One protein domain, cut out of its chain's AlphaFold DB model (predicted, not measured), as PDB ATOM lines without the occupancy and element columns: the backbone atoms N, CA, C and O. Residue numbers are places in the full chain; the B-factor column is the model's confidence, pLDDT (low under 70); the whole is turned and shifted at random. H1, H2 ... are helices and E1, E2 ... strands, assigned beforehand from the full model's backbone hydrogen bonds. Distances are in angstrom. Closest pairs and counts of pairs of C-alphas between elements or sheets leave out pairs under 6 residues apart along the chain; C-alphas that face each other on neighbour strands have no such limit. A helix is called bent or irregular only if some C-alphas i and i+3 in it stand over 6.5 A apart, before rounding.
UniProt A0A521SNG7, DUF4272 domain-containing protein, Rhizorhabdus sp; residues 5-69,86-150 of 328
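What this domain is: This is residues 5 to 69 and 86 to 150 of the 328 residues of the protein "DUF4272 domain-containing protein" of Rhizorhabdus sp (UniProt A0A521SNG7). A strongly twisted antiparallel sheet, E2-E1-E3-E4-E5, has H1 over one face, while H2 and H4 pack on the other near E2, making three layers; H3 lies off the sheet, against H2 and H4. The 130 printed residues include E1, E2, H1, E3, E4, E5, H2, H3 and H4 in chain order, a mixed class. The whole is compact, with a radius of gyration of the C-alphas of 14.7 A, yet elongated, spanning 49 by 32 by 22 A.

How they stand to each other: E1, residues 15 to 18, and E2, residues 24 to 27, form a hairpin, N 17 and O 25 being 2.8 A apart. H1, residues 30 to 42, is on the sheet; its closest C-alphas to E2 are Leu 33 and Phe 27, 6.0 A. E3, residues 50 to 52, is antiparallel to E1, with N 18 and O 50 at 2.7 A. E2, H1 and E3 make a split strand-helix-strand unit, two strands running the same way with E1 between them; its crossover is right-handed. E4, residues 58 to 65, forms a hairpin with E3, N 51 to O 59 being 2.8 A, and neighbours E5, residues 86 to 92, N 60 to O 90 being 2.9 A. H2, residues 97 to 109, and H3, residues 117 to 124, form a helical hairpin, closest at C-alphas 108 and 119, 6.3 A. H4, residues 128 to 148, touches H3 with residues 130 to 138 alone, closest at C-alphas 134 and 118, 5.4 A, and is on the sheet at a height of 5.3 A. Every O i to N i+4 pair is within hydrogen-bond range in H1, H2 and H3, and 14 of 17 in H4, which is irregular: C-alphas 140 and 143 are 7.3 A apart.

Where its parts are: E1 begins at C-alpha 15, (285.495, 188.889, 332.160). E4 and E5 each measure 18.6 A, H1 18.5 A, H2 18.0 A and H4 29.2 A, ending at C-alpha 148, (295.772, 196.217, 306.621).

The domain as a whole: Residues 70 to 85 are not printed, and C-alphas 69 and 86 are 10.6 A apart. Of the links printed whole, none is long. No printed residue has a pLDDT under 70.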
ATOM      1  N   ALA A   5     291.070 175.999 340.999       92.38
ATOM      2  CA  ALA A   5     290.332 175.605 339.808       92.38
ATOM      3  C   ALA A   5     289.377 176.733 339.378       92.38
ATOM      4  O   ALA A   5     288.716 177.356 340.216       92.38
ATOM      5  N   MET A   6     289.274 177.005 338.079       91.06
ATOM      6  CA  MET A   6     288.483 178.122 337.566       91.06
ATOM      7  C   MET A   6     287.001 178.028 337.965       91.06
ATOM      8  O   MET A   6     286.382 179.048 338.278       91.06
ATOM      9  N   THR A   7     286.444 176.815 338.050       89.19
ATOM     10  CA  THR A   7     285.074 176.580 338.552       89.19
ATOM     11  C   THR A   7     284.884 176.940 340.028       89.19
ATOM     12  O   THR A   7     283.770 177.250 340.451       89.19
ATOM     13  N   GLN A   8     285.964 176.951 340.810       91.81
ATOM     14  CA  GLN A   8     285.975 177.254 342.243       91.81
ATOM     15  C   GLN A   8     286.379 178.704 342.545       91.81
ATOM     16  O   GLN A   8     286.141 179.191 343.648       91.81
ATOM     17  N   ALA A   9     286.950 179.423 341.573       92.31
ATOM     18  CA  ALA A   9     287.417 180.801 341.743       92.31
ATOM     19  C   ALA A   9     286.280 181.818 341.983       92.31
ATOM     20  O   ALA A   9     286.530 182.945 342.418       92.31
ATOM     21  N   GLY A  10     285.027 181.436 341.704       93.94
ATOM     22  CA  GLY A  10     283.855 182.280 341.933       93.94
ATOM     23  C   GLY A  10     283.882 183.583 341.131       93.94
ATOM     24  O   GLY A  10     283.422 184.605 341.641       93.94
ATOM     25  N   MET A  11     284.470 183.568 339.930       94.31
ATOM     26  CA  MET A  11     284.577 184.730 339.037       94.31
ATOM     27  C   MET A  11     283.202 185.274 338.640       94.31
ATOM     28  O   MET A  11     282.215 184.536 338.592       94.31
ATOM     29  N   LYS A  12     283.136 186.570 338.335       94.25
ATOM     30  CA  LYS A  12     281.904 187.243 337.919       94.25
ATOM     31  C   LYS A  12     282.002 187.715 336.475       94.25
ATOM     32  O   LYS A  12     282.864 188.510 336.127       94.25
ATOM     33  N   ALA A  13     281.109 187.218 335.628       91.44
ATOM     34  CA  ALA A  13     281.019 187.687 334.254       91.44
ATOM     35  C   ALA A  13     280.417 189.111 334.186       91.44
ATOM     36  O   ALA A  13     279.577 189.449 335.025       91.44
ATOM     37  N   PRO A  14     280.788 189.923 333.181       94.31
ATOM     38  CA  PRO A  14     281.744 189.603 332.124       94.31
ATOM     39  C   PRO A  14     283.192 189.647 332.612       94.31
ATOM     40  O   PRO A  14     283.514 190.312 333.595       94.31
ATOM     41  N   VAL A  15     284.054 188.928 331.901       93.75
ATOM     42  CA  VAL A  15     285.495 188.889 332.160       93.75
ATOM     43  C   VAL A  15     286.262 189.288 330.906       93.75
ATOM     44  O   VAL A  15     285.836 188.999 329.787       93.75
ATOM     45  N   LEU A  16     287.412 189.923 331.102       95.31
ATOM     46  CA  LEU A  16     288.384 190.191 330.048       95.31
ATOM     47  C   LEU A  16     289.595 189.297 330.271       95.31
ATOM     48  O   LEU A  16     290.194 189.330 331.345       95.31
ATOM     49  N   ALA A  17     289.953 188.512 329.262       93.81
ATOM     50  CA  ALA A  17     291.209 187.785 329.238       93.81
ATOM     51  C   ALA A  17     292.227 188.543 328.381       93.81
ATOM     52  O   ALA A  17     291.895 188.995 327.291       93.81
ATOM     53  N   PHE A  18     293.460 188.649 328.852       92.94
ATOM     54  CA  PHE A  18     294.599 189.188 328.126       92.94
ATOM     55  C   PHE A  18     295.561 188.039 327.856       92.94
ATOM     56  O   PHE A  18     296.042 187.381 328.782       92.94
ATOM     57  N   LEU A  19     295.802 187.761 326.583       87.88
ATOM     58  CA  LEU A  19     296.788 186.774 326.164       87.88
ATOM     59  C   LEU A  19     298.219 187.286 326.413       87.88
ATOM     60  O   LEU A  19     298.422 188.486 326.605       87.88
ATOM     61  N   PRO A  20     299.234 186.403 326.374       83.44
ATOM     62  CA  PRO A  20     300.636 186.805 326.525       83.44
ATOM     63  C   PRO A  20     301.145 187.819 325.484       83.44
ATOM     64  O   PRO A  20     302.153 188.475 325.720       83.44
ATOM     65  N   ASP A  21     300.477 187.932 324.336       79.94
ATOM     66  CA  ASP A  21     300.721 188.930 323.285       79.94
ATOM     67  C   ASP A  21     299.860 190.200 323.455       79.94
ATOM     68  O   ASP A  21     299.709 190.984 322.519       79.94
ATOM     69  N   ASP A  22     299.299 190.395 324.654       79.31
ATOM     70  CA  ASP A  22     298.395 191.479 325.051       79.31
ATOM     71  C   ASP A  22     297.065 191.528 324.287       79.31
ATOM     72  O   ASP A  22     296.305 192.486 324.428       79.31
ATOM     73  N   ASP A  23     296.721 190.486 323.525       84.62
ATOM     74  CA  ASP A  23     295.415 190.420 322.889       84.62
ATOM     75  C   ASP A  23     294.285 190.265 323.915       84.62
ATOM     76  O   ASP A  23     294.214 189.270 324.640       84.62
ATOM     77  N   VAL A  24     293.370 191.239 323.946       90.81
ATOM     78  CA  VAL A  24     292.141 191.164 324.742       90.81
ATOM     79  C   VAL A  24     291.101 190.225 324.121       90.81
ATOM     80  O   VAL A  24     290.852 190.247 322.916       90.81
ATOM     81  N   PHE A  25     290.467 189.418 324.969       89.81
ATOM     82  CA  PHE A  25     289.316 188.576 324.664       89.81
ATOM     83  C   PHE A  25     288.214 188.806 325.706       89.81
ATOM     84  O   PHE A  25     288.409 188.484 326.881       89.81
ATOM     85  N   PRO A  26     287.053 189.338 325.305       92.50
ATOM     86  CA  PRO A  26     285.907 189.464 326.190       92.50
ATOM     87  C   PRO A  26     285.104 188.168 326.255       92.50
ATOM     88  O   PRO A  26     284.920 187.479 325.249       92.50
ATOM     89  N   PHE A  27     284.568 187.868 327.436       88.75
ATOM     90  CA  PHE A  27     283.608 186.787 327.619       88.75
ATOM     91  C   PHE A  27     282.453 187.241 328.507       88.75
ATOM     92  O   PHE A  27     282.621 187.490 329.703       88.75
ATOM     93  N   ASP A  28     281.254 187.255 327.930       85.81
ATOM     94  CA  ASP A  28     280.027 187.621 328.646       85.81
ATOM     95  C   ASP A  28     279.490 186.490 329.532       85.81
ATOM     96  O   ASP A  28     278.643 186.706 330.398       85.81
ATOM     97  N   ALA A  29     280.017 185.276 329.360       83.88
ATOM     98  CA  ALA A  29     279.711 184.130 330.197       83.88
ATOM     99  C   ALA A  29     280.967 183.293 330.446       83.88
ATOM    100  O   ALA A  29     281.739 183.015 329.526       83.88
ATOM    101  N   LEU A  30     281.127 182.800 331.678       81.62
ATOM    102  CA  LEU A  30     282.278 181.969 332.039       81.62
ATOM    103  C   LEU A  30     282.367 180.697 331.191       81.62
ATOM    104  O   LEU A  30     283.466 180.272 330.863       81.62
ATOM    105  N   GLY A  31     281.234 180.116 330.779       77.12
ATOM    106  CA  GLY A  31     281.211 178.931 329.910       77.12
ATOM    107  C   GLY A  31     281.969 179.122 328.590       77.12
ATOM    108  O   GLY A  31     282.648 178.200 328.138       77.12
ATOM    109  N   LEU A  32     281.925 180.329 328.012       78.56
ATOM    110  CA  LEU A  32     282.672 180.665 326.796       78.56
ATOM    111  C   LEU A  32     284.176 180.755 327.074       78.56
ATOM    112  O   LEU A  32     284.974 180.230 326.298       78.56
ATOM    113  N   LEU A  33     284.555 181.343 328.215       81.44
ATOM    114  CA  LEU A  33     285.944 181.361 328.679       81.44
ATOM    115  C   LEU A  33     286.468 179.932 328.890       81.44
ATOM    116  O   LEU A  33     287.538 179.609 328.385       81.44
ATOM    117  N   PHE A  34     285.706 179.055 329.561       80.06
ATOM    118  CA  PHE A  34     286.063 177.639 329.751       80.06
ATOM    119  C   PHE A  34     286.320 176.936 328.416       80.06
ATOM    120  O   PHE A  34     287.359 176.297 328.240       80.06
ATOM    121  N   GLY A  35     285.390 177.068 327.465       77.00
ATOM    122  CA  GLY A  35     285.531 176.473 326.137       77.00
ATOM    123  C   GLY A  35     286.779 176.981 325.412       77.00
ATOM    124  O   GLY A  35     287.563 176.184 324.888       77.00
ATOM    125  N   LYS A  36     287.009 178.301 325.437       79.56
ATOM    126  CA  LYS A  36     288.143 178.927 324.753       79.56
ATOM    127  C   LYS A  36     289.484 178.576 325.385       79.56
ATOM    128  O   LYS A  36     290.418 178.233 324.665       79.56
ATOM    129  N   ALA A  37     289.592 178.631 326.706       77.81
ATOM    130  CA  ALA A  37     290.827 178.310 327.404       77.81
ATOM    131  C   ALA A  37     291.188 176.821 327.268       77.81
ATOM    132  O   ALA A  37     292.361 176.506 327.090       77.81
ATOM    133  N   ARG A  38     290.205 175.911 327.202       75.88
ATOM    134  CA  ARG A  38     290.459 174.502 326.851       75.88
ATOM    135  C   ARG A  38     290.983 174.342 325.425       75.88
ATOM    136  O   ARG A  38     291.943 173.607 325.207       75.88
ATOM    137  N   TRP A  39     290.383 175.038 324.462       78.88
ATOM    138  CA  TRP A  39     290.874 175.048 323.082       78.88
ATOM    139  C   TRP A  39     292.313 175.588 323.000       78.88
ATOM    140  O   TRP A  39     293.166 174.984 322.354       78.88
ATOM    141  N   LEU A  40     292.628 176.659 323.738       78.25
ATOM    142  CA  LEU A  40     293.997 177.174 323.864       78.25
ATOM    143  C   LEU A  40     294.926 176.178 324.568       78.25
ATOM    144  O   LEU A  40     296.109 176.102 324.236       78.25
ATOM    145  N   ALA A  41     294.420 175.388 325.514       79.25
ATOM    146  CA  ALA A  41     295.208 174.380 326.207       79.25
ATOM    147  C   ALA A  41     295.632 173.224 325.300       79.25
ATOM    148  O   ALA A  41     296.790 172.816 325.356       79.25
ATOM    149  N   GLN A  42     294.765 172.802 324.376       77.88
ATOM    150  CA  GLN A  42     295.113 171.842 323.319       77.88
ATOM    151  C   GLN A  42     296.240 172.349 322.404       77.88
ATOM    152  O   GLN A  42     296.919 171.555 321.760       77.88
ATOM    153  N   GLN A  43     296.463 173.665 322.373       78.56
ATOM    154  CA  GLN A  43     297.537 174.317 321.624       78.56
ATOM    155  C   GLN A  43     298.718 174.756 322.502       78.56
ATOM    156  O   GLN A  43     299.620 175.424 322.005       78.56
ATOM    157  N   ALA A  44     298.717 174.426 323.799       81.12
ATOM    158  CA  ALA A  44     299.699 174.891 324.783       81.12
ATOM    159  C   ALA A  44     299.820 176.433 324.893       81.12
ATOM    160  O   ALA A  44     300.883 176.958 325.209       81.12
ATOM    161  N   ARG A  45     298.719 177.165 324.670       81.81
ATOM    162  CA  ARG A  45     298.658 178.645 324.686       81.81
ATOM    163  C   ARG A  45     297.836 179.247 325.829       81.81
ATOM    164  O   ARG A  45     297.595 180.447 325.851       81.81
ATOM    165  N   HIS A  46     297.360 178.416 326.750       85.00
ATOM    166  CA  HIS A  46     296.529 178.855 327.872       85.00
ATOM    167  C   HIS A  46     297.338 179.478 329.020       85.00
ATOM    168  O   HIS A  46     296.829 180.343 329.723       85.00
ATOM    169  N   VAL A  47     298.588 179.048 329.219       88.44
ATOM    170  CA  VAL A  47     299.444 179.530 330.312       88.44
ATOM    171  C   VAL A  47     299.858 180.979 330.069       88.44
ATOM    172  O   VAL A  47     300.245 181.346 328.961       88.44
ATOM    173  N   GLY A  48     299.800 181.790 331.122       88.81
ATOM    174  CA  GLY A  48     300.139 183.211 331.079       88.81
ATOM    175  C   GLY A  48     298.977 184.117 330.678       88.81
ATOM    176  O   GLY A  48     299.156 185.330 330.675       88.81
ATOM    177  N   ILE A  49     297.794 183.563 330.384       92.75
ATOM    178  CA  ILE A  49     296.586 184.372 330.203       92.75
ATOM    179  C   ILE A  49     296.249 185.053 331.525       92.75
ATOM    180  O   ILE A  49     296.089 184.392 332.551       92.75
ATOM    181  N   GLU A  50     296.104 186.368 331.493       95.75
ATOM    182  CA  GLU A  50     295.601 187.147 332.616       95.75
ATOM    183  C   GLU A  50     294.092 187.328 332.464       95.75
ATOM    184  O   GLU A  50     293.618 187.643 331.382       95.75
ATOM    185  N   ILE A  51     293.317 187.143 333.525       96.19
ATOM    186  CA  ILE A  51     291.866 187.349 333.520       96.19
ATOM    187  C   ILE A  51     291.538 188.445 334.525       96.19
ATOM    188  O   ILE A  51     292.048 188.411 335.643       96.19
ATOM    189  N   VAL A  52     290.671 189.384 334.149       97.19
ATOM    190  CA  VAL A  52     290.079 190.390 335.039       97.19
ATOM    191  C   VAL A  52     288.560 190.249 334.996       97.19
ATOM    192  O   VAL A  52     287.979 190.234 333.910       97.19
ATOM    193  N   ASP A  53     287.908 190.137 336.155       96.31
ATOM    194  CA  ASP A  53     286.448 189.999 336.241       96.31
ATOM    195  C   ASP A  53     285.731 191.304 336.596       96.31
ATOM    196  O   ASP A  53     286.349 192.345 336.830       96.31
ATOM    197  N   SER A  54     284.398 191.249 336.647       95.94
ATOM    198  CA  SER A  54     283.578 192.418 336.967       95.94
ATOM    199  C   SER A  54     283.733 192.942 338.400       95.94
ATOM    200  O   SER A  54     283.301 194.060 338.663       95.94
ATOM    201  N   ASP A  55     284.332 192.162 339.304       96.44
ATOM    202  CA  ASP A  55     284.633 192.550 340.687       96.44
ATOM    203  C   ASP A  55     286.084 193.066 340.825       96.44
ATOM    204  O   ASP A  55     286.601 193.163 341.938       96.44
ATOM    205  N   GLU A  56     286.758 193.388 339.709       96.38
ATOM    206  CA  GLU A  56     288.142 193.893 339.656       96.38
ATOM    207  C   GLU A  56     289.195 192.905 340.189       96.38
ATOM    208  O   GLU A  56     290.356 193.260 340.425       96.38
ATOM    209  N   ARG A  57     288.817 191.636 340.364       97.31
ATOM    210  CA  ARG A  57     289.751 190.578 340.743       97.31
ATOM    211  C   ARG A  57     290.527 190.133 339.512       97.31
ATOM    212  O   ARG A  57     290.033 190.208 338.387       97.31
ATOM    213  N   ARG A  58     291.760 189.681 339.743       97.06
ATOM    214  CA  ARG A  58     292.697 189.326 338.683       97.06
ATOM    215  C   ARG A  58     293.312 187.953 338.920       97.06
ATOM    216  O   ARG A  58     293.640 187.603 340.054       97.06
ATOM    217  N   TRP A  59     293.497 187.197 337.845       96.88
ATOM    218  CA  TRP A  59     294.083 185.858 337.877       96.88
ATOM    219  C   TRP A  59     295.073 185.663 336.743       96.88
ATOM    220  O   TRP A  59     294.898 186.232 335.671       96.88
ATOM    221  N   ALA A  60     296.065 184.812 336.965       95.81
ATOM    222  CA  ALA A  60     296.887 184.230 335.916       95.81
ATOM    223  C   ALA A  60     296.482 182.770 335.701       95.81
ATOM    224  O   ALA A  60     296.370 182.008 336.661       95.81
ATOM    225  N   VAL A  61     296.314 182.362 334.449       94.50
ATOM    226  CA  VAL A  61     296.201 180.953 334.077       94.50
ATOM    227  C   VAL A  61     297.590 180.322 334.140       94.50
ATOM    228  O   VAL A  61     298.515 180.757 333.455       94.50
ATOM    229  N   THR A  62     297.739 179.291 334.965       93.94
ATOM    230  CA  THR A  62     299.033 178.634 335.237       93.94
ATOM    231  C   THR A  62     299.135 177.228 334.660       93.94
ATOM    232  O   THR A  62     300.243 176.737 334.454       93.94
ATOM    233  N   GLY A  63     298.004 176.609 334.324       91.94
ATOM    234  CA  GLY A  63     297.973 175.264 333.772       91.94
ATOM    235  C   GLY A  63     296.565 174.686 333.696       91.94
ATOM    236  O   GLY A  63     295.566 175.414 333.705       91.94
ATOM    237  N   LEU A  64     296.511 173.358 333.651       90.56
ATOM    238  CA  LEU A  64     295.300 172.567 333.817       90.56
ATOM    239  C   LEU A  64     295.366 171.823 335.151       90.56
ATOM    240  O   LEU A  64     296.424 171.331 335.541       90.56
ATOM    241  N   CYS A  65     294.223 171.683 335.809       89.75
ATOM    242  CA  CYS A  65     294.059 170.834 336.981       89.75
ATOM    243  C   CYS A  65     292.935 169.816 336.738       89.75
ATOM    244  O   CYS A  65     291.996 170.121 336.000       89.75
ATOM    245  N   PRO A  66     292.977 168.627 337.368       85.88
ATOM    246  CA  PRO A  66     291.899 167.654 337.237       85.88
ATOM    247  C   PRO A  66     290.553 168.281 337.612       85.88
ATOM    248  O   PRO A  66     290.405 168.829 338.707       85.88
ATOM    249  N   GLY A  67     289.580 168.217 336.704       81.69
ATOM    250  CA  GLY A  67     288.242 168.727 336.984       81.69
ATOM    251  C   GLY A  67     287.476 167.841 337.961       81.69
ATOM    252  O   GLY A  67     287.790 166.662 338.157       81.69
ATOM    253  N   GLU A  68     286.428 168.396 338.570       77.56
ATOM    254  CA  GLU A  68     285.523 167.596 339.392       77.56
ATOM    255  C   GLU A  68     284.805 166.552 338.526       77.56
ATOM    256  O   GLU A  68     284.178 166.873 337.513       77.56
ATOM    257  N   ALA A  69     284.862 165.287 338.950       73.50
ATOM    258  CA  ALA A  69     284.100 164.233 338.301       73.50
ATOM    259  C   ALA A  69     282.599 164.564 338.380       73.50
ATOM    260  O   ALA A  69     282.095 164.893 339.464       73.50
ATOM    261  N   ASP A  86     289.988 171.093 334.282       88.81
ATOM    262  CA  ASP A  86     289.688 172.476 334.628       88.81
ATOM    263  C   ASP A  86     290.960 173.334 334.467       88.81
ATOM    264  O   ASP A  86     292.069 172.826 334.299       88.81
ATOM    265  N   ILE A  87     290.804 174.651 334.472       90.50
ATOM    266  CA  ILE A  87     291.883 175.622 334.325       90.50
ATOM    267  C   ILE A  87     292.391 176.009 335.708       90.50
ATOM    268  O   ILE A  87     291.621 176.434 336.571       90.50
ATOM    269  N   GLU A  88     293.699 175.888 335.909       93.88
ATOM    270  CA  GLU A  88     294.349 176.264 337.158       93.88
ATOM    271  C   GLU A  88     294.671 177.763 337.160       93.88
ATOM    272  O   GLU A  88     295.452 178.257 336.337       93.88
ATOM    273  N   LEU A  89     294.085 178.489 338.111       95.38
ATOM    274  CA  LEU A  89     294.271 179.923 338.292       95.38
ATOM    275  C   LEU A  89     295.147 180.236 339.502       95.38
ATOM    276  O   LEU A  89     294.960 179.698 340.593       95.38
ATOM    277  N   GLN A  90     296.033 181.209 339.341       96.38
ATOM    278  CA  GLN A  90     296.737 181.852 340.438       96.38
ATOM    279  C   GLN A  90     296.166 183.261 340.652       96.38
ATOM    280  O   GLN A  90     296.192 184.064 339.717       96.38
ATOM    281  N   PRO A  91     295.665 183.598 341.855       96.62
ATOM    282  CA  PRO A  91     295.249 184.961 342.165       96.62
ATOM    283  C   PRO A  91     296.408 185.951 342.013       96.62
ATOM    284  O   PRO A  91     297.529 185.674 342.446       96.62
ATOM    285  N   LEU A  92     296.115 187.109 341.432       96.31
ATOM    286  CA  LEU A  92     297.010 188.258 341.339       96.31
ATOM    287  C   LEU A  92     296.437 189.425 342.150       96.31
ATOM    288  O   LEU A  92     295.275 189.399 342.563       96.31
ATOM    289  N   ASP A  93     297.236 190.477 342.344       97.19
ATOM    290  CA  ASP A  93     296.737 191.711 342.955       97.19
ATOM    291  C   ASP A  93     295.553 192.259 342.138       97.19
ATOM    292  O   ASP A  93     295.670 192.308 340.905       97.19
ATOM    293  N   PRO A  94     294.437 192.668 342.775       96.62
ATOM    294  CA  PRO A  94     293.278 193.233 342.087       96.62
ATOM    295  C   PRO A  94     293.643 194.413 341.182       96.62
ATOM    296  O   PRO A  94     294.562 195.183 341.479       96.62
ATOM    297  N   GLN A  95     292.899 194.581 340.092       95.81
ATOM    298  CA  GLN A  95     293.124 195.647 339.123       95.81
ATOM    299  C   GLN A  95     291.869 196.488 338.948       95.81
ATOM    300  O   GLN A  95     290.858 196.028 338.423       95.81
ATOM    301  N   ARG A  96     291.989 197.764 339.319       97.44
ATOM    302  CA  ARG A  96     290.901 198.731 339.198       97.44
ATOM    303  C   ARG A  96     290.390 198.839 337.768       97.44
ATOM    304  O   ARG A  96     291.184 198.841 336.822       97.44
ATOM    305  N   PHE A  97     289.084 199.035 337.616       97.12
ATOM    306  CA  PHE A  97     288.432 199.146 336.316       97.12
ATOM    307  C   PHE A  97     289.094 200.189 335.403       97.12
ATOM    308  O   PHE A  97     289.304 199.924 334.221       97.12
ATOM    309  N   ASP A  98     289.483 201.355 335.932       97.50
ATOM    310  CA  ASP A  98     290.103 202.414 335.132       97.50
ATOM    311  C   ASP A  98     291.474 202.018 334.564       97.50
ATOM    312  O   ASP A  98     291.825 202.440 333.460       97.50
ATOM    313  N   VAL A  99     292.218 201.166 335.273       97.38
ATOM    314  CA  VAL A  99     293.488 200.604 334.794       97.38
ATOM    315  C   VAL A  99     293.225 199.585 333.685       97.38
ATOM    316  O   VAL A  99     293.843 199.670 332.625       97.38
ATOM    317  N   THR A 100     292.256 198.687 333.882       96.69
ATOM    318  CA  THR A 100     291.843 197.702 332.866       96.69
ATOM    319  C   THR A 100     291.372 198.381 331.586       96.69
ATOM    320  O   THR A 100     291.834 198.043 330.498       96.69
ATOM    321  N   ARG A 101     290.519 199.403 331.707       97.62
ATOM    322  CA  ARG A 101     290.017 200.181 330.572       97.62
ATOM    323  C   ARG A 101     291.147 200.864 329.804       97.62
ATOM    324  O   ARG A 101     291.160 200.791 328.582       97.62
ATOM    325  N   ARG A 102     292.114 201.484 330.495       96.88
ATOM    326  CA  ARG A 102     293.278 202.116 329.843       96.88
ATOM    327  C   ARG A 102     294.170 201.110 329.118       96.88
ATOM    328  O   ARG A 102     294.704 201.449 328.068       96.88
ATOM    329  N   ARG A 103     294.329 199.891 329.648       95.44
ATOM    330  CA  ARG A 103     295.078 198.818 328.971       95.44
ATOM    331  C   ARG A 103     294.410 198.435 327.649       95.44
ATOM    332  O   ARG A 103     295.075 198.421 326.620       95.44
ATOM    333  N   VAL A 104     293.096 198.199 327.676       95.69
ATOM    334  CA  VAL A 104     292.299 197.919 326.468       95.69
ATOM    335  C   VAL A 104     292.373 199.084 325.480       95.69
ATOM    336  O   VAL A 104     292.589 198.873 324.291       95.69
ATOM    337  N   GLU A 105     292.220 200.318 325.965       95.81
ATOM    338  CA  GLU A 105     292.298 201.526 325.143       95.81
ATOM    339  C   GLU A 105     293.654 201.642 324.437       95.81
ATOM    340  O   GLU A 105     293.688 201.866 323.234       95.81
ATOM    341  N   ALA A 106     294.763 201.425 325.152       93.88
ATOM    342  CA  ALA A 106     296.102 201.471 324.569       93.88
ATOM    343  C   ALA A 106     296.278 200.442 323.440       93.88
ATOM    344  O   ALA A 106     296.851 200.764 322.399       93.88
ATOM    345  N   GLN A 107     295.746 199.230 323.617       91.19
ATOM    346  CA  GLN A 107     295.773 198.195 322.586       91.19
ATOM    347  C   GLN A 107     294.916 198.588 321.371       91.19
ATOM    348  O   GLN A 107     295.354 198.458 320.228       91.19
ATOM    349  N   ALA A 108     293.703 199.090 321.605       93.06
ATOM    350  CA  ALA A 108     292.793 199.502 320.546       93.06
ATOM    351  C   ALA A 108     293.346 200.700 319.753       93.06
ATOM    352  O   ALA A 108     293.358 200.672 318.525       93.06
ATOM    353  N   SER A 109     293.888 201.717 320.423       94.06
ATOM    354  CA  SER A 109     294.489 202.891 319.777       94.06
ATOM    355  C   SER A 109     295.710 202.565 318.909       94.06
ATOM    356  O   SER A 109     296.062 203.360 318.044       94.06
ATOM    357  N   ALA A 110     296.353 201.407 319.096       91.25
ATOM    358  CA  ALA A 110     297.438 200.960 318.225       91.25
ATOM    359  C   ALA A 110     296.949 200.415 316.867       91.25
ATOM    360  O   ALA A 110     297.735 200.321 315.928       91.25
ATOM    361  N   LEU A 111     295.670 200.031 316.764       89.94
ATOM    362  CA  LEU A 111     295.101 199.342 315.598       89.94
ATOM    363  C   LEU A 111     293.958 200.105 314.923       89.94
ATOM    364  O   LEU A 111     293.691 199.891 313.740       89.94
ATOM    365  N   PHE A 112     293.262 200.960 315.668       92.00
ATOM    366  CA  PHE A 112     292.064 201.658 315.222       92.00
ATOM    367  C   PHE A 112     292.285 203.170 315.217       92.00
ATOM    368  O   PHE A 112     293.006 203.720 316.048       92.00
ATOM    369  N   ASN A 113     291.634 203.848 314.271       89.69
ATOM    370  CA  ASN A 113     291.693 205.301 314.155       89.69
ATOM    371  C   ASN A 113     290.924 205.978 315.300       89.69
ATOM    372  O   ASN A 113     289.949 205.434 315.811       89.69
ATOM    373  N   GLU A 114     291.290 207.220 315.628       89.31
ATOM    374  CA  GLU A 114     290.643 208.029 316.679       89.31
ATOM    375  C   GLU A 114     289.121 208.209 316.507       89.31
ATOM    376  O   GLU A 114     288.413 208.421 317.487       89.31
ATOM    377  N   GLY A 115     288.616 208.115 315.274       88.44
ATOM    378  CA  GLY A 115     287.185 208.180 314.964       88.44
ATOM    379  C   GLY A 115     286.445 206.838 315.008       88.44
ATOM    380  O   GLY A 115     285.264 206.813 314.677       88.44
ATOM    381  N   ASP A 116     287.107 205.728 315.354       91.31
ATOM    382  CA  ASP A 116     286.460 204.415 315.407       91.31
ATOM    383  C   ASP A 116     285.474 204.333 316.583       91.31
ATOM    384  O   ASP A 116     285.802 204.651 317.730       91.31
ATOM    385  N   GLU A 117     284.252 203.888 316.297       89.44
ATOM    386  CA  GLU A 117     283.171 203.828 317.280       89.44
ATOM    387  C   GLU A 117     283.506 202.896 318.450       89.44
ATOM    388  O   GLU A 117     283.248 203.241 319.603       89.44
ATOM    389  N   ALA A 118     284.134 201.745 318.191       90.00
ATOM    390  CA  ALA A 118     284.471 200.796 319.248       90.00
ATOM    391  C   ALA A 118     285.525 201.382 320.203       90.00
ATOM    392  O   ALA A 118     285.432 201.206 321.420       90.00
ATOM    393  N   LEU A 119     286.485 202.150 319.674       94.62
ATOM    394  CA  LEU A 119     287.458 202.883 320.486       94.62
ATOM    395  C   LEU A 119     286.780 203.972 321.334       94.62
ATOM    396  O   LEU A 119     287.085 204.113 322.522       94.62
ATOM    397  N   ALA A 120     285.823 204.710 320.762       94.75
ATOM    398  CA  ALA A 120     285.036 205.691 321.508       94.75
ATOM    399  C   ALA A 120     284.226 205.031 322.642       94.75
ATOM    400  O   ALA A 120     284.249 205.517 323.776       94.75
ATOM    401  N   GLN A 121     283.590 203.886 322.373       95.12
ATOM    402  CA  GLN A 121     282.846 203.105 323.367       95.12
ATOM    403  C   GLN A 121     283.750 202.586 324.498       95.12
ATOM    404  O   GLN A 121     283.371 202.660 325.670       95.12
ATOM    405  N   ILE A 122     284.969 202.119 324.190       96.56
ATOM    406  CA  ILE A 122     285.972 201.729 325.199       96.56
ATOM    407  C   ILE A 122     286.304 202.913 326.112       96.56
ATOM    408  O   ILE A 122     286.333 202.764 327.334       96.56
ATOM    409  N   ARG A 123     286.513 204.107 325.546       96.69
ATOM    410  CA  ARG A 123     286.829 205.328 326.307       96.69
ATOM    411  C   ARG A 123     285.695 205.769 327.224       96.69
ATOM    412  O   ARG A 123     285.956 206.163 328.361       96.69
ATOM    413  N   SER A 124     284.452 205.684 326.753       96.81
ATOM    414  CA  SER A 124     283.267 206.072 327.524       96.81
ATOM    415  C   SER A 124     282.772 204.997 328.492       96.81
ATOM    416  O   SER A 124     281.882 205.269 329.298       96.81
ATOM    417  N   SER A 125     283.300 203.772 328.416       97.38
ATOM    418  CA  SER A 125     282.860 202.665 329.264       97.38
ATOM    419  C   SER A 125     283.092 202.966 330.744       97.38
ATOM    420  O   SER A 125     284.200 203.299 331.164       97.38
ATOM    421  N   SER A 126     282.043 202.798 331.548       96.62
ATOM    422  CA  SER A 126     282.059 202.991 333.006       96.62
ATOM    423  C   SER A 126     281.830 201.699 333.796       96.62
ATOM    424  O   SER A 126     281.889 201.709 335.022       96.62
ATOM    425  N   THR A 127     281.568 200.587 333.104       96.31
ATOM    426  CA  THR A 127     281.338 199.264 333.695       96.31
ATOM    427  C   THR A 127     282.091 198.194 332.909       96.31
ATOM    428  O   THR A 127     282.354 198.363 331.716       96.31
ATOM    429  N   MET A 128     282.392 197.061 333.556       95.62
ATOM    430  CA  MET A 128     283.009 195.915 332.876       95.62
ATOM    431  C   MET A 128     282.124 195.369 331.747       95.62
ATOM    432  O   MET A 128     282.640 194.931 330.728       95.62
ATOM    433  N   ALA A 129     280.796 195.447 331.885       93.88
ATOM    434  CA  ALA A 129     279.869 195.008 330.844       93.88
ATOM    435  C   ALA A 129     279.926 195.874 329.583       93.88
ATOM    436  O   ALA A 129     280.038 195.334 328.485       93.88
ATOM    437  N   ALA A 130     279.928 197.201 329.735       94.56
ATOM    438  CA  ALA A 130     280.104 198.103 328.599       94.56
ATOM    439  C   ALA A 130     281.478 197.905 327.937       94.56
ATOM    440  O   ALA A 130     281.568 197.823 326.712       94.56
ATOM    441  N   LEU A 131     282.531 197.743 328.749       96.00
ATOM    442  CA  LEU A 131     283.881 197.506 328.247       96.00
ATOM    443  C   LEU A 131     283.991 196.168 327.501       96.00
ATOM    444  O   LEU A 131     284.568 196.142 326.421       96.00
ATOM    445  N   SER A 132     283.413 195.083 328.032       93.81
ATOM    446  CA  SER A 132     283.364 193.753 327.398       93.81
ATOM    447  C   SER A 132     282.684 193.803 326.030       93.81
ATOM    448  O   SER A 132     283.250 193.347 325.036       93.81
ATOM    449  N   ALA A 133     281.517 194.449 325.951       90.38
ATOM    450  CA  ALA A 133     280.780 194.600 324.700       90.38
ATOM    451  C   ALA A 133     281.585 195.376 323.638       90.38
ATOM    452  O   ALA A 133     281.654 194.953 322.483       90.38
ATOM    453  N   ALA A 134     282.254 196.465 324.030       92.25
ATOM    454  CA  ALA A 134     283.112 197.230 323.125       92.25
ATOM    455  C   ALA A 134     284.383 196.448 322.728       92.25
ATOM    456  O   ALA A 134     284.793 196.461 321.564       92.25
ATOM    457  N   CYS A 135     284.967 195.689 323.668       92.19
ATOM    458  CA  CYS A 135     286.090 194.785 323.411       92.19
ATOM    459  C   CYS A 135     285.747 193.745 322.343       92.19
ATOM    460  O   CYS A 135     286.618 193.350 321.569       92.19
ATOM    461  N   PHE A 136     284.494 193.288 322.277       87.56
ATOM    462  CA  PHE A 136     284.106 192.249 321.326       87.56
ATOM    463  C   PHE A 136     284.289 192.748 319.893       87.56
ATOM    464  O   PHE A 136     284.895 192.062 319.071       87.56
ATOM    465  N   GLN A 137     283.883 193.990 319.621       85.81
ATOM    466  CA  GLN A 137     284.027 194.609 318.303       85.81
ATOM    467  C   GLN A 137     285.493 194.728 317.876       85.81
ATOM    468  O   GLN A 137     285.853 194.310 316.772       85.81
ATOM    469  N   ILE A 138     286.366 195.232 318.757       88.69
ATOM    470  CA  ILE A 138     287.796 195.337 318.431       88.69
ATOM    471  C   ILE A 138     288.446 193.959 318.288       88.69
ATOM    472  O   ILE A 138     289.280 193.778 317.409       88.69
ATOM    473  N   THR A 139     288.042 192.966 319.087       88.06
ATOM    474  CA  THR A 139     288.630 191.616 319.063       88.06
ATOM    475  C   THR A 139     288.368 190.934 317.730       88.06
ATOM    476  O   THR A 139     289.268 190.299 317.178       88.06
ATOM    477  N   MET A 140     287.155 191.096 317.202       84.94
ATOM    478  CA  MET A 140     286.765 190.574 315.896       84.94
ATOM    479  C   MET A 140     287.566 191.231 314.772       84.94
ATOM    480  O   MET A 140     288.075 190.548 313.891       84.94
ATOM    481  N   ARG A 141     287.733 192.554 314.831       90.94
ATOM    482  CA  ARG A 141     288.325 193.352 313.746       90.94
ATOM    483  C   ARG A 141     289.850 193.459 313.805       90.94
ATOM    484  O   ARG A 141     290.482 193.780 312.802       90.94
ATOM    485  N   ALA A 142     290.463 193.175 314.954       90.25
ATOM    486  CA  ALA A 142     291.890 193.393 315.193       90.25
ATOM    487  C   ALA A 142     292.791 192.681 314.174       90.25
ATOM    488  O   ALA A 142     293.743 193.292 313.691       90.25
ATOM    489  N   GLN A 143     292.506 191.423 313.812       90.81
ATOM    490  CA  GLN A 143     293.334 190.712 312.827       90.81
ATOM    491  C   GLN A 143     293.218 191.334 311.433       90.81
ATOM    492  O   GLN A 143     294.241 191.563 310.792       90.81
ATOM    493  N   GLY A 144     292.008 191.715 311.006       93.38
ATOM    494  CA  GLY A 144     291.806 192.477 309.772       93.38
ATOM    495  C   GLY A 144     292.603 193.786 309.768       93.38
ATOM    496  O   GLY A 144     293.322 194.071 308.812       93.38
ATOM    497  N   ARG A 145     292.577 194.543 310.873       92.88
ATOM    498  CA  ARG A 145     293.370 195.778 311.016       92.88
ATOM    499  C   ARG A 145     294.880 195.538 310.964       92.88
ATOM    500  O   ARG A 145     295.577 196.294 310.294       92.88
ATOM    501  N   ARG A 146     295.390 194.474 311.588       93.12
ATOM    502  CA  ARG A 146     296.812 194.088 311.497       93.12
ATOM    503  C   ARG A 146     297.227 193.731 310.068       93.12
ATOM    504  O   ARG A 146     298.276 194.180 309.615       93.12
ATOM    505  N   ILE A 147     296.383 192.999 309.333       95.25
ATOM    506  CA  ILE A 147     296.616 192.690 307.910       95.25
ATOM    507  C   ILE A 147     296.699 193.980 307.090       95.25
ATOM    508  O   ILE A 147     297.620 194.140 306.290       95.25
ATOM    509  N   LEU A 148     295.771 194.918 307.305       95.25
ATOM    510  CA  LEU A 148     295.772 196.217 306.621       95.25
ATOM    511  C   LEU A 148     297.000 197.070 306.970       95.25
ATOM    512  O   LEU A 148     297.490 197.808 306.119       95.25
ATOM    513  N   ALA A 149     297.529 196.938 308.188       93.56
ATOM    514  CA  ALA A 149     298.780 197.563 308.610       93.56
ATOM    515  C   ALA A 149     300.040 196.858 308.061       93.56
ATOM    516  O   ALA A 149     301.152 197.335 308.283       93.56
ATOM    517  N   GLY A 150     299.885 195.744 307.338       93.12
ATOM    518  CA  GLY A 150     300.987 194.996 306.738       93.12
ATOM    519  C   GLY A 150     301.737 194.087 307.711       93.12
ATOM    520  O   GLY A 150     302.888 193.753 307.440       93.12
TER     521      GLY A 150